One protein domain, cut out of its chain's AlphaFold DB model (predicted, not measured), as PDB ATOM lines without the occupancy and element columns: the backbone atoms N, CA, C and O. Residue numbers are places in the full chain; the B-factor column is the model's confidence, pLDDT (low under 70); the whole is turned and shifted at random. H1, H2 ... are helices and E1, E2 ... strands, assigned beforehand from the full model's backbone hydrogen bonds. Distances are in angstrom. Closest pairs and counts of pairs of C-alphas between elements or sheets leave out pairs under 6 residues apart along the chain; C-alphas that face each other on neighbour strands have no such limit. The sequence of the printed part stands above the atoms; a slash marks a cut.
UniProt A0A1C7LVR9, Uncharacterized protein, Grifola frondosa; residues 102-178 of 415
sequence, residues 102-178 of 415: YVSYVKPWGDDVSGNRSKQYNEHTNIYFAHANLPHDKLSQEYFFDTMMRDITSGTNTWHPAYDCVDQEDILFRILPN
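This is residues 102 to 178 of the 415 residues of an uncharacterized protein of Grifola frondosa (UniProt A0A1C7LVR9). Two hairpins, E1 with E2 and E3 with E4, join through staggered E1 and E4 into one long, curled, strongly twisted sheet, a loop at residues 113 to 124 extending one end. Between the hairpins the chain loops out with two short helices, H1 and H2. The 77 printed residues, class mixed, run E1 E2 H1 H2 E3 E4; the mixed sheet's order is E2 E1 E4 E3. The whole is loose, radius of gyration of the C-alphas 15.9 A, spanning 52 by 30 by 21 A.

Inner strands E1, residues 102 to 112, and E4, residues 169 to 177, are parallel, N 104 and O 174 2.8 A apart. Edge strand E2, residues 125 to 131, is antiparallel to E1, N 109 and O 128 2.9 A apart. Edge strand E3, residues 160 to 164, is antiparallel to E4, N 162 and O 171 3.0 A apart. H2, residues 150 to 154, only grazes the sheet; its closest C-alphas with E4 are Ile 152 and Ile 175, 6.4 A. Within hydrogen-bond range it has 0 of 1 O i to N i+4 pairs and 1 of 2 O i to N i+3 pairs. H1, residues 136 to 139, too short for an i+4 pair, is only just not on the sheet, with 4 pairs of C-alphas within 10 A.

E1 starts at C-alpha 102 (190.017, 102.869, 215.228) and spans 31.5 A; E4, 25.9 A, ends at C-alpha 177 (199.329, 102.096, 225.550).

The farthest C-alphas, Ser 118 and Gln 168, are 52.1 A apart. The printed part has no cut; the E1 to E2 link is long. pLDDT is under 70 at residues 115 to 124 and 140 to 156.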
ATOM      1  N   TYR A 102     188.771 103.640 215.201       88.31
ATOM      2  CA  TYR A 102     190.017 102.869 215.228       88.31
ATOM      3  C   TYR A 102     190.810 103.085 216.518       88.31
ATOM      4  O   TYR A 102     190.975 104.203 216.992       88.31
ATOM      5  N   VAL A 103     191.347 102.005 217.080       87.31
ATOM      6  CA  VAL A 103     192.260 102.082 218.227       87.31
ATOM      7  C   VAL A 103     193.653 101.695 217.755       87.31
ATOM      8  O   VAL A 103     193.866 100.562 217.323       87.31
ATOM      9  N   SER A 104     194.584 102.642 217.831       86.50
ATOM     10  CA  SER A 104     196.009 102.404 217.639       86.50
ATOM     11  C   SER A 104     196.617 102.023 218.981       86.50
ATOM     12  O   SER A 104     196.732 102.842 219.890       86.50
ATOM     13  N   TYR A 105     196.968 100.753 219.131       86.88
ATOM     14  CA  TYR A 105     197.676 100.294 220.313       86.88
ATOM     15  C   TYR A 105     199.169 100.528 220.136       86.88
ATOM     16  O   TYR A 105     199.737 100.167 219.101       86.88
ATOM     17  N   VAL A 106     199.818 101.078 221.156       85.94
ATOM     18  CA  VAL A 106     201.252 101.384 221.148       85.94
ATOM     19  C   VAL A 106     201.974 100.712 222.307       85.94
ATOM     20  O   VAL A 106     201.389 100.402 223.341       85.94
ATOM     21  N   LYS A 107     203.267 100.465 222.124       86.00
ATOM     22  CA  LYS A 107     204.178  99.959 223.152       86.00
ATOM     23  C   LYS A 107     205.194 101.058 223.440       86.00
ATOM     24  O   LYS A 107     206.161 101.134 222.682       86.00
ATOM     25  N   PRO A 108     204.946 101.958 224.404       83.62
ATOM     26  CA  PRO A 108     205.857 103.055 224.685       83.62
ATOM     27  C   PRO A 108     207.022 102.611 225.578       83.62
ATOM     28  O   PRO A 108     206.842 101.817 226.502       83.62
ATOM     29  N   TRP A 109     208.210 103.150 225.319       82.00
ATOM     30  CA  TRP A 109     209.366 103.069 226.212       82.00
ATOM     31  C   TRP A 109     210.171 104.363 226.130       82.00
ATOM     32  O   TRP A 109     210.196 105.019 225.094       82.00
ATOM     33  N   GLY A 110     210.808 104.752 227.228       79.56
ATOM     34  CA  GLY A 110     211.752 105.869 227.234       79.56
ATOM     35  C   GLY A 110     213.185 105.356 227.245       79.56
ATOM     36  O   GLY A 110     213.432 104.324 227.848       79.56
ATOM     37  N   ASP A 111     214.119 106.067 226.632       75.69
ATOM     38  CA  ASP A 111     215.547 105.790 226.793       75.69
ATOM     39  C   ASP A 111     216.304 107.094 227.052       75.69
ATOM     40  O   ASP A 111     215.980 108.139 226.474       75.69
ATOM     41  N   ASP A 112     217.294 107.031 227.939       76.19
ATOM     42  CA  ASP A 112     218.207 108.139 228.200       76.19
ATOM     43  C   ASP A 112     219.284 108.143 227.115       76.19
ATOM     44  O   ASP A 112     220.268 107.405 227.163       76.19
ATOM     45  N   VAL A 113     219.098 109.012 226.127       73.19
ATOM     46  CA  VAL A 113     220.043 109.208 225.027       73.19
ATOM     47  C   VAL A 113     221.021 110.352 225.319       73.19
ATOM     48  O   VAL A 113     221.615 110.916 224.394       73.19
ATOM     49  N   SER A 114     221.206 110.734 226.592       70.75
ATOM     50  CA  SER A 114     222.189 111.749 226.971       70.75
ATOM     51  C   SER A 114     223.612 111.308 226.587       70.75
ATOM     52  O   SER A 114     224.247 110.446 227.190       70.75
ATOM     53  N   GLY A 115     224.145 111.922 225.528       58.56
ATOM     54  CA  GLY A 115     225.434 111.557 224.930       58.56
ATOM     55  C   GLY A 115     226.678 112.147 225.611       58.56
ATOM     56  O   GLY A 115     227.762 112.084 225.033       58.56
ATOM     57  N   ASN A 116     226.565 112.753 226.799       54.62
ATOM     58  CA  ASN A 116     227.668 113.491 227.426       54.62
ATOM     59  C   ASN A 116     228.366 112.722 228.558       54.62
ATOM     60  O   ASN A 116     227.748 112.033 229.362       54.62
ATOM     61  N   ARG A 117     229.691 112.926 228.675       55.84
ATOM     62  CA  ARG A 117     230.537 112.370 229.755       55.84
ATOM     63  C   ARG A 117     230.106 112.803 231.167       55.84
ATOM     64  O   ARG A 117     230.505 112.153 232.130       55.84
ATOM     65  N   SER A 118     229.300 113.859 231.304       53.41
ATOM     66  CA  SER A 118     228.610 114.222 232.545       53.41
ATOM     67  C   SER A 118     227.092 114.122 232.357       53.41
ATOM     68  O   SER A 118     226.499 114.835 231.551       53.41
ATOM     69  N   LYS A 119     226.462 113.237 233.137       53.34
ATOM     70  CA  LYS A 119     225.012 112.980 233.109       53.34
ATOM     71  C   LYS A 119     224.171 114.024 233.853       53.34
ATOM     72  O   LYS A 119     222.954 113.986 233.800       53.34
ATOM     73  N   GLN A 120     224.808 114.948 234.575       49.66
ATOM     74  CA  GLN A 120     224.118 115.813 235.535       49.66
ATOM     75  C   GLN A 120     223.433 117.041 234.906       49.66
ATOM     76  O   GLN A 120     222.563 117.622 235.542       49.66
ATOM     77  N   TYR A 121     223.815 117.456 233.690       49.97
ATOM     78  CA  TYR A 121     223.386 118.756 233.143       49.97
ATOM     79  C   TYR A 121     222.656 118.705 231.793       49.97
ATOM     80  O   TYR A 121     222.144 119.737 231.385       49.97
ATOM     81  N   ASN A 122     222.571 117.545 231.128       56.22
ATOM     82  CA  ASN A 122     221.917 117.385 229.818       56.22
ATOM     83  C   ASN A 122     221.172 116.040 229.736       56.22
ATOM     84  O   ASN A 122     221.466 115.221 228.865       56.22
ATOM     85  N   GLU A 123     220.256 115.780 230.666       62.44
ATOM     86  CA  GLU A 123     219.365 114.622 230.554       62.44
ATOM     87  C   GLU A 123     218.490 114.794 229.302       62.44
ATOM     88  O   GLU A 123     217.820 115.816 229.131       62.44
ATOM     89  N   HIS A 124     218.554 113.828 228.385       69.81
ATOM     90  CA  HIS A 124     217.746 113.822 227.172       69.81
ATOM     91  C   HIS A 124     217.060 112.469 227.071       69.81
ATOM     92  O   HIS A 124     217.630 111.497 226.581       69.81
ATOM     93  N   THR A 125     215.835 112.410 227.583       72.44
ATOM     94  CA  THR A 125     215.009 111.211 227.505       72.44
ATOM     95  C   THR A 125     214.166 111.268 226.243       72.44
ATOM     96  O   THR A 125     213.309 112.141 226.096       72.44
ATOM     97  N   ASN A 126     214.382 110.316 225.342       77.12
ATOM     98  CA  ASN A 126     213.501 110.112 224.203       77.12
ATOM     99  C   ASN A 126     212.419 109.114 224.585       77.12
ATOM    100  O   ASN A 126     212.728 108.050 225.109       77.12
ATOM    101  N   ILE A 127     211.162 109.436 224.286       78.44
ATOM    102  CA  ILE A 127     210.070 108.466 224.365       78.44
ATOM    103  C   ILE A 127     209.823 107.917 222.967       78.44
ATOM    104  O   ILE A 127     209.466 108.647 222.045       78.44
ATOM    105  N   TYR A 128     210.008 106.614 222.837       81.12
ATOM    106  CA  TYR A 128     209.745 105.834 221.646       81.12
ATOM    107  C   TYR A 128     208.441 105.070 221.810       81.12
ATOM    108  O   TYR A 128     208.000 104.770 222.921       81.12
ATOM    109  N   PHE A 129     207.836 104.695 220.692       82.62
ATOM    110  CA  PHE A 129     206.755 103.731 220.700       82.62
ATOM    111  C   PHE A 129     206.784 102.864 219.450       82.62
ATOM    112  O   PHE A 129     207.177 103.289 218.366       82.62
ATOM    113  N   ALA A 130     206.322 101.629 219.606       83.25
ATOM    114  CA  ALA A 130     206.095 100.709 218.503       83.25
ATOM    115  C   ALA A 130     204.606 100.381 218.417       83.25
ATOM    116  O   ALA A 130     203.970 100.087 219.429       83.25
ATOM    117  N   HIS A 131     204.056 100.380 217.208       85.19
ATOM    118  CA  HIS A 131     202.645 100.079 216.989       85.19
ATOM    119  C   HIS A 131     202.367  98.599 217.305       85.19
ATOM    120  O   HIS A 131     202.850  97.697 216.622       85.19
ATOM    121  N   ALA A 132     201.583  98.319 218.342       85.94
ATOM    122  CA  ALA A 132     201.266  96.961 218.777       85.94
ATOM    123  C   ALA A 132     200.381  96.214 217.767       85.94
ATOM    124  O   ALA A 132     200.442  94.992 217.685       85.94
ATOM    125  N   ASN A 133     199.591  96.934 216.961       85.06
ATOM    126  CA  ASN A 133     198.804  96.308 215.891       85.06
ATOM    127  C   ASN A 133     199.616  95.871 214.663       85.06
ATOM    128  O   ASN A 133     199.035  95.261 213.765       85.06
ATOM    129  N   LEU A 134     200.909  96.203 214.580       82.88
ATOM    130  CA  LEU A 134     201.743  95.786 213.460       82.88
ATOM    131  C   LEU A 134     202.458  94.463 213.777       82.88
ATOM    132  O   LEU A 134     203.027  94.315 214.863       82.88
ATOM    133  N   PRO A 135     202.473  93.510 212.829       82.38
ATOM    134  CA  PRO A 135     203.319  92.328 212.910       82.38
ATOM    135  C   PRO A 135     204.796  92.687 213.127       82.38
ATOM    136  O   PRO A 135     205.289  93.693 212.611       82.38
ATOM    137  N   HIS A 136     205.523  91.858 213.880       74.50
ATOM    138  CA  HIS A 136     206.912  92.146 214.260       74.50
ATOM    139  C   HIS A 136     207.852  92.291 213.050       74.50
ATOM    140  O   HIS A 136     208.752  93.122 213.074       74.50
ATOM    141  N   ASP A 137     207.607  91.552 211.964       78.44
ATOM    142  CA  ASP A 137     208.335  91.657 210.689       78.44
ATOM    143  C   ASP A 137     208.156  93.012 209.984       78.44
ATOM    144  O   ASP A 137     208.915  93.345 209.075       78.44
ATOM    145  N   LYS A 138     207.146  93.794 210.385       76.38
ATOM    146  CA  LYS A 138     206.887  95.147 209.880       76.38
ATOM    147  C   LYS A 138     207.446  96.240 210.783       76.38
ATOM    148  O   LYS A 138     207.660  97.345 210.302       76.38
ATOM    149  N   LEU A 139     207.712  95.938 212.055       72.62
ATOM    150  CA  LEU A 139     208.275  96.900 213.009       72.62
ATOM    151  C   LEU A 139     209.746  97.240 212.727       72.62
ATOM    152  O   LEU A 139     210.234  98.252 213.211       72.62
ATOM    153  N   SER A 140     210.441  96.416 211.944       68.44
ATOM    154  CA  SER A 140     211.838  96.610 211.542       68.44
ATOM    155  C   SER A 140     212.013  97.375 210.219       68.44
ATOM    156  O   SER A 140     213.112  97.393 209.669       68.44
ATOM    157  N   GLN A 141     210.947  97.970 209.674       67.25
ATOM    158  CA  GLN A 141     210.991  98.726 208.416       67.25
ATOM    159  C   GLN A 141     211.264 100.218 208.670       67.25
ATOM    160  O   GLN A 141     210.791 100.774 209.652       67.25
ATOM    161  N   GLU A 142     211.991 100.878 207.761       55.78
ATOM    162  CA  GLU A 142     212.471 102.270 207.906       55.78
ATOM    163  C   GLU A 142     211.386 103.367 207.783       55.78
ATOM    164  O   GLU A 142     211.706 104.554 207.824       55.78
ATOM    165  N   TYR A 143     210.104 103.020 207.624       52.53
ATOM    166  CA  TYR A 143     209.034 104.003 207.411       52.53
ATOM    167  C   TYR A 143     208.287 104.298 208.715       52.53
ATOM    168  O   TYR A 143     207.518 103.472 209.210       52.53
ATOM    169  N   PHE A 144     208.506 105.495 209.259       50.00
ATOM    170  CA  PHE A 144     207.928 105.953 210.522       50.00
ATOM    171  C   PHE A 144     206.656 106.782 210.289       50.00
ATOM    172  O   PHE A 144     206.628 107.667 209.436       50.00
ATOM    173  N   PHE A 145     205.605 106.497 211.061       48.00
ATOM    174  CA  PHE A 145     204.413 107.341 211.159       48.00
ATOM    175  C   PHE A 145     204.653 108.407 212.233       48.00
ATOM    176  O   PHE A 145     204.835 108.065 213.400       48.00
ATOM    177  N   ASP A 146     204.638 109.681 211.849       42.38
ATOM    178  CA  ASP A 146     204.678 110.803 212.789       42.38
ATOM    179  C   ASP A 146     203.243 111.111 213.245       42.38
ATOM    180  O   ASP A 146     202.382 111.470 212.442       42.38
ATOM    181  N   THR A 147     202.945 110.882 214.524       47.50
ATOM    182  CA  THR A 147     201.653 111.245 215.128       47.50
ATOM    183  C   THR A 147     201.916 112.034 216.402       47.50
ATOM    184  O   THR A 147     202.806 111.700 217.182       47.50
ATOM    185  N   MET A 148     201.156 113.113 216.599       44.38
ATOM    186  CA  MET A 148     201.405 114.107 217.642       44.38
ATOM    187  C   MET A 148     201.336 113.480 219.052       44.38
ATOM    188  O   MET A 148     200.281 113.067 219.516       44.38
ATOM    189  N   MET A 149     202.480 113.448 219.744       49.91
ATOM    190  CA  MET A 149     202.743 112.751 221.021       49.91
ATOM    191  C   MET A 149     201.950 113.221 222.256       49.91
ATOM    192  O   MET A 149     202.042 112.591 223.309       49.91
ATOM    193  N   ARG A 150     201.202 114.330 222.177       47.97
ATOM    194  CA  ARG A 150     200.600 114.969 223.365       47.97
ATOM    195  C   ARG A 150     199.528 114.116 224.051       47.97
ATOM    196  O   ARG A 150     199.390 114.207 225.267       47.97
ATOM    197  N   ASP A 151     198.807 113.285 223.304       50.00
ATOM    198  CA  ASP A 151     197.658 112.560 223.856       50.00
ATOM    199  C   ASP A 151     198.065 111.280 224.607       50.00
ATOM    200  O   ASP A 151     197.472 110.974 225.640       50.00
ATOM    201  N   ILE A 152     199.144 110.600 224.189       54.12
ATOM    202  CA  ILE A 152     199.614 109.341 224.806       54.12
ATOM    203  C   ILE A 152     200.067 109.561 226.259       54.12
ATOM    204  O   ILE A 152     199.799 108.732 227.126       54.12
ATOM    205  N   THR A 153     200.742 110.679 226.545       48.81
ATOM    206  CA  THR A 153     201.292 110.975 227.883       48.81
ATOM    207  C   THR A 153     200.263 111.565 228.845       48.81
ATOM    208  O   THR A 153     200.422 111.442 230.061       48.81
ATOM    209  N   SER A 154     199.191 112.164 228.318       54.00
ATOM    210  CA  SER A 154     198.101 112.729 229.123       54.00
ATOM    211  C   SER A 154     197.249 111.663 229.823       54.00
ATOM    212  O   SER A 154     196.488 111.987 230.732       54.00
ATOM    213  N   GLY A 155     197.345 110.402 229.381       55.22
ATOM    214  CA  GLY A 155     196.497 109.308 229.854       55.22
ATOM    215  C   GLY A 155     195.015 109.475 229.506       55.22
ATOM    216  O   GLY A 155     194.184 108.718 230.000       55.22
ATOM    217  N   THR A 156     194.662 110.456 228.671       62.09
ATOM    218  CA  THR A 156     193.268 110.705 228.309       62.09
ATOM    219  C   THR A 156     192.823 109.735 227.217       62.09
ATOM    220  O   THR A 156     193.405 109.665 226.136       62.09
ATOM    221  N   ASN A 157     191.764 108.969 227.490       77.81
ATOM    222  CA  ASN A 157     191.147 108.049 226.534       77.81
ATOM    223  C   ASN A 157     190.269 108.804 225.517       77.81
ATOM    224  O   ASN A 157     189.052 108.614 225.432       77.81
ATOM    225  N   THR A 158     190.892 109.719 224.777       82.81
ATOM    226  CA  THR A 158     190.207 110.681 223.911       82.81
ATOM    227  C   THR A 158     190.098 110.160 222.478       82.81
ATOM    228  O   THR A 158     191.013 109.537 221.945       82.81
ATOM    229  N   TRP A 159     188.953 110.412 221.839       87.94
ATOM    230  CA  TRP A 159     188.734 110.122 220.422       87.94
ATOM    231  C   TRP A 159     189.001 111.361 219.571       87.94
ATOM    232  O   TRP A 159     188.420 112.420 219.808       87.94
ATOM    233  N   HIS A 160     189.818 111.199 218.537       87.56
ATOM    234  CA  HIS A 160     190.247 112.260 217.635       87.56
ATOM    235  C   HIS A 160     189.625 112.067 216.250       87.56
ATOM    236  O   HIS A 160     189.640 110.949 215.726       87.56
ATOM    237  N   PRO A 161     189.073 113.125 215.635       91.12
ATOM    238  CA  PRO A 161     188.625 113.059 214.254       91.12
ATOM    239  C   PRO A 161     189.817 112.967 213.297       91.12
ATOM    240  O   PRO A 161     190.834 113.633 213.486       91.12
ATOM    241  N   ALA A 162     189.665 112.164 212.251       90.38
ATOM    242  CA  ALA A 162     190.577 112.099 211.116       90.38
ATOM    243  C   ALA A 162     189.802 111.755 209.840       90.38
ATOM    244  O   ALA A 162     188.616 111.434 209.892       90.38
ATOM    245  N   TYR A 163     190.482 111.809 208.698       90.75
ATOM    246  CA  TYR A 163     189.915 111.440 207.407       90.75
ATOM    247  C   TYR A 163     190.679 110.247 206.828       90.75
ATOM    248  O   TYR A 163     191.902 110.313 206.680       90.75
ATOM    249  N   ASP A 164     189.971 109.164 206.505       86.06
ATOM    250  CA  ASP A 164     190.550 108.014 205.812       86.06
ATOM    251  C   ASP A 164     190.566 108.296 204.306       86.06
ATOM    252  O   ASP A 164     189.531 108.321 203.640       86.06
ATOM    253  N   CYS A 165     191.756 108.521 203.748       88.25
ATOM    254  CA  CYS A 165     191.907 108.837 202.331       88.25
ATOM    255  C   CYS A 165     191.663 107.641 201.397       88.25
ATOM    256  O   CYS A 165     191.419 107.854 200.208       88.25
ATOM    257  N   VAL A 166     191.726 106.405 201.907       84.75
ATOM    258  CA  VAL A 166     191.512 105.182 201.125       84.75
ATOM    259  C   VAL A 166     190.024 104.912 200.969       84.75
ATOM    260  O   VAL A 166     189.562 104.684 199.852       84.75
ATOM    261  N   ASP A 167     189.287 104.946 202.078       86.25
ATOM    262  CA  ASP A 167     187.845 104.682 202.088       86.25
ATOM    263  C   ASP A 167     187.006 105.977 201.909       86.25
ATOM    264  O   ASP A 167     185.792 105.905 201.733       86.25
ATOM    265  N   GLN A 168     187.664 107.146 201.832       92.31
ATOM    266  CA  GLN A 168     187.077 108.475 201.586       92.31
ATOM    267  C   GLN A 168     185.960 108.847 202.575       92.31
ATOM    268  O   GLN A 168     184.903 109.348 202.186       92.31
ATOM    269  N   GLU A 169     186.194 108.601 203.863       93.25
ATOM    270  CA  GLU A 169     185.222 108.860 204.926       93.25
ATOM    271  C   GLU A 169     185.857 109.474 206.181       93.25
ATOM    272  O   GLU A 169     187.037 109.271 206.479       93.25
ATOM    273  N   ASP A 170     185.052 110.230 206.932       94.75
ATOM    274  CA  ASP A 170     185.440 110.726 208.252       94.75
ATOM    275  C   ASP A 170     185.476 109.573 209.254       94.75
ATOM    276  O   ASP A 170     184.502 108.833 209.418       94.75
ATOM    277  N   ILE A 171     186.574 109.475 209.992       92.62
ATOM    278  CA  ILE A 171     186.806 108.449 211.004       92.62
ATOM    279  C   ILE A 171     187.076 109.090 212.365       92.62
ATOM    280  O   ILE A 171     187.364 110.282 212.490       92.62
ATOM    281  N   LEU A 172     187.008 108.271 213.405       92.31
ATOM    282  CA  LEU A 172     187.563 108.579 214.712       92.31
ATOM    283  C   LEU A 172     188.702 107.613 215.007       92.31
ATOM    284  O   LEU A 172     188.597 106.419 214.724       92.31
ATOM    285  N   PHE A 173     189.766 108.094 215.633       89.62
ATOM    286  CA  PHE A 173     190.812 107.226 216.151       89.62
ATOM    287  C   PHE A 173     191.255 107.644 217.550       89.62
ATOM    288  O   PHE A 173     191.045 108.779 217.966       89.62
ATOM    289  N   ARG A 174     191.851 106.714 218.289       87.75
ATOM    290  CA  ARG A 174     192.523 106.982 219.564       87.75
ATOM    291  C   ARG A 174     193.803 106.171 219.660       87.75
ATOM    292  O   ARG A 174     193.910 105.130 219.006       87.75
ATOM    293  N   ILE A 175     194.735 106.619 220.491       84.19
ATOM    294  CA  ILE A 175     195.996 105.922 220.742       84.19
ATOM    295  C   ILE A 175     196.015 105.451 222.192       84.19
ATOM    296  O   ILE A 175     195.819 106.260 223.091       84.19
ATOM    297  N   LEU A 176     196.240 104.155 222.418       85.75
ATOM    298  CA  LEU A 176     196.260 103.556 223.753       85.75
ATOM    299  C   LEU A 176     197.554 102.760 223.990       85.75
ATOM    300  O   LEU A 176     197.887 101.888 223.179       85.75
ATOM    301  N   PRO A 177     198.281 103.001 225.094       84.69
ATOM    302  CA  PRO A 177     199.329 102.096 225.550       84.69
ATOM    303  C   PRO A 177     198.778 100.686 225.799       84.69
ATOM    304  O   PRO A 177     197.772 100.516 226.482       84.69
ATOM    305  N   ASN A 178     199.429  99.671 225.231       84.06
ATOM    306  CA  ASN A 178     199.052  98.262 225.398       84.06
ATOM    307  C   ASN A 178     199.986  97.491 226.333       84.06
ATOM    308  O   ASN A 178     199.570  96.515 226.935       84.06
TER     309      ASN A 178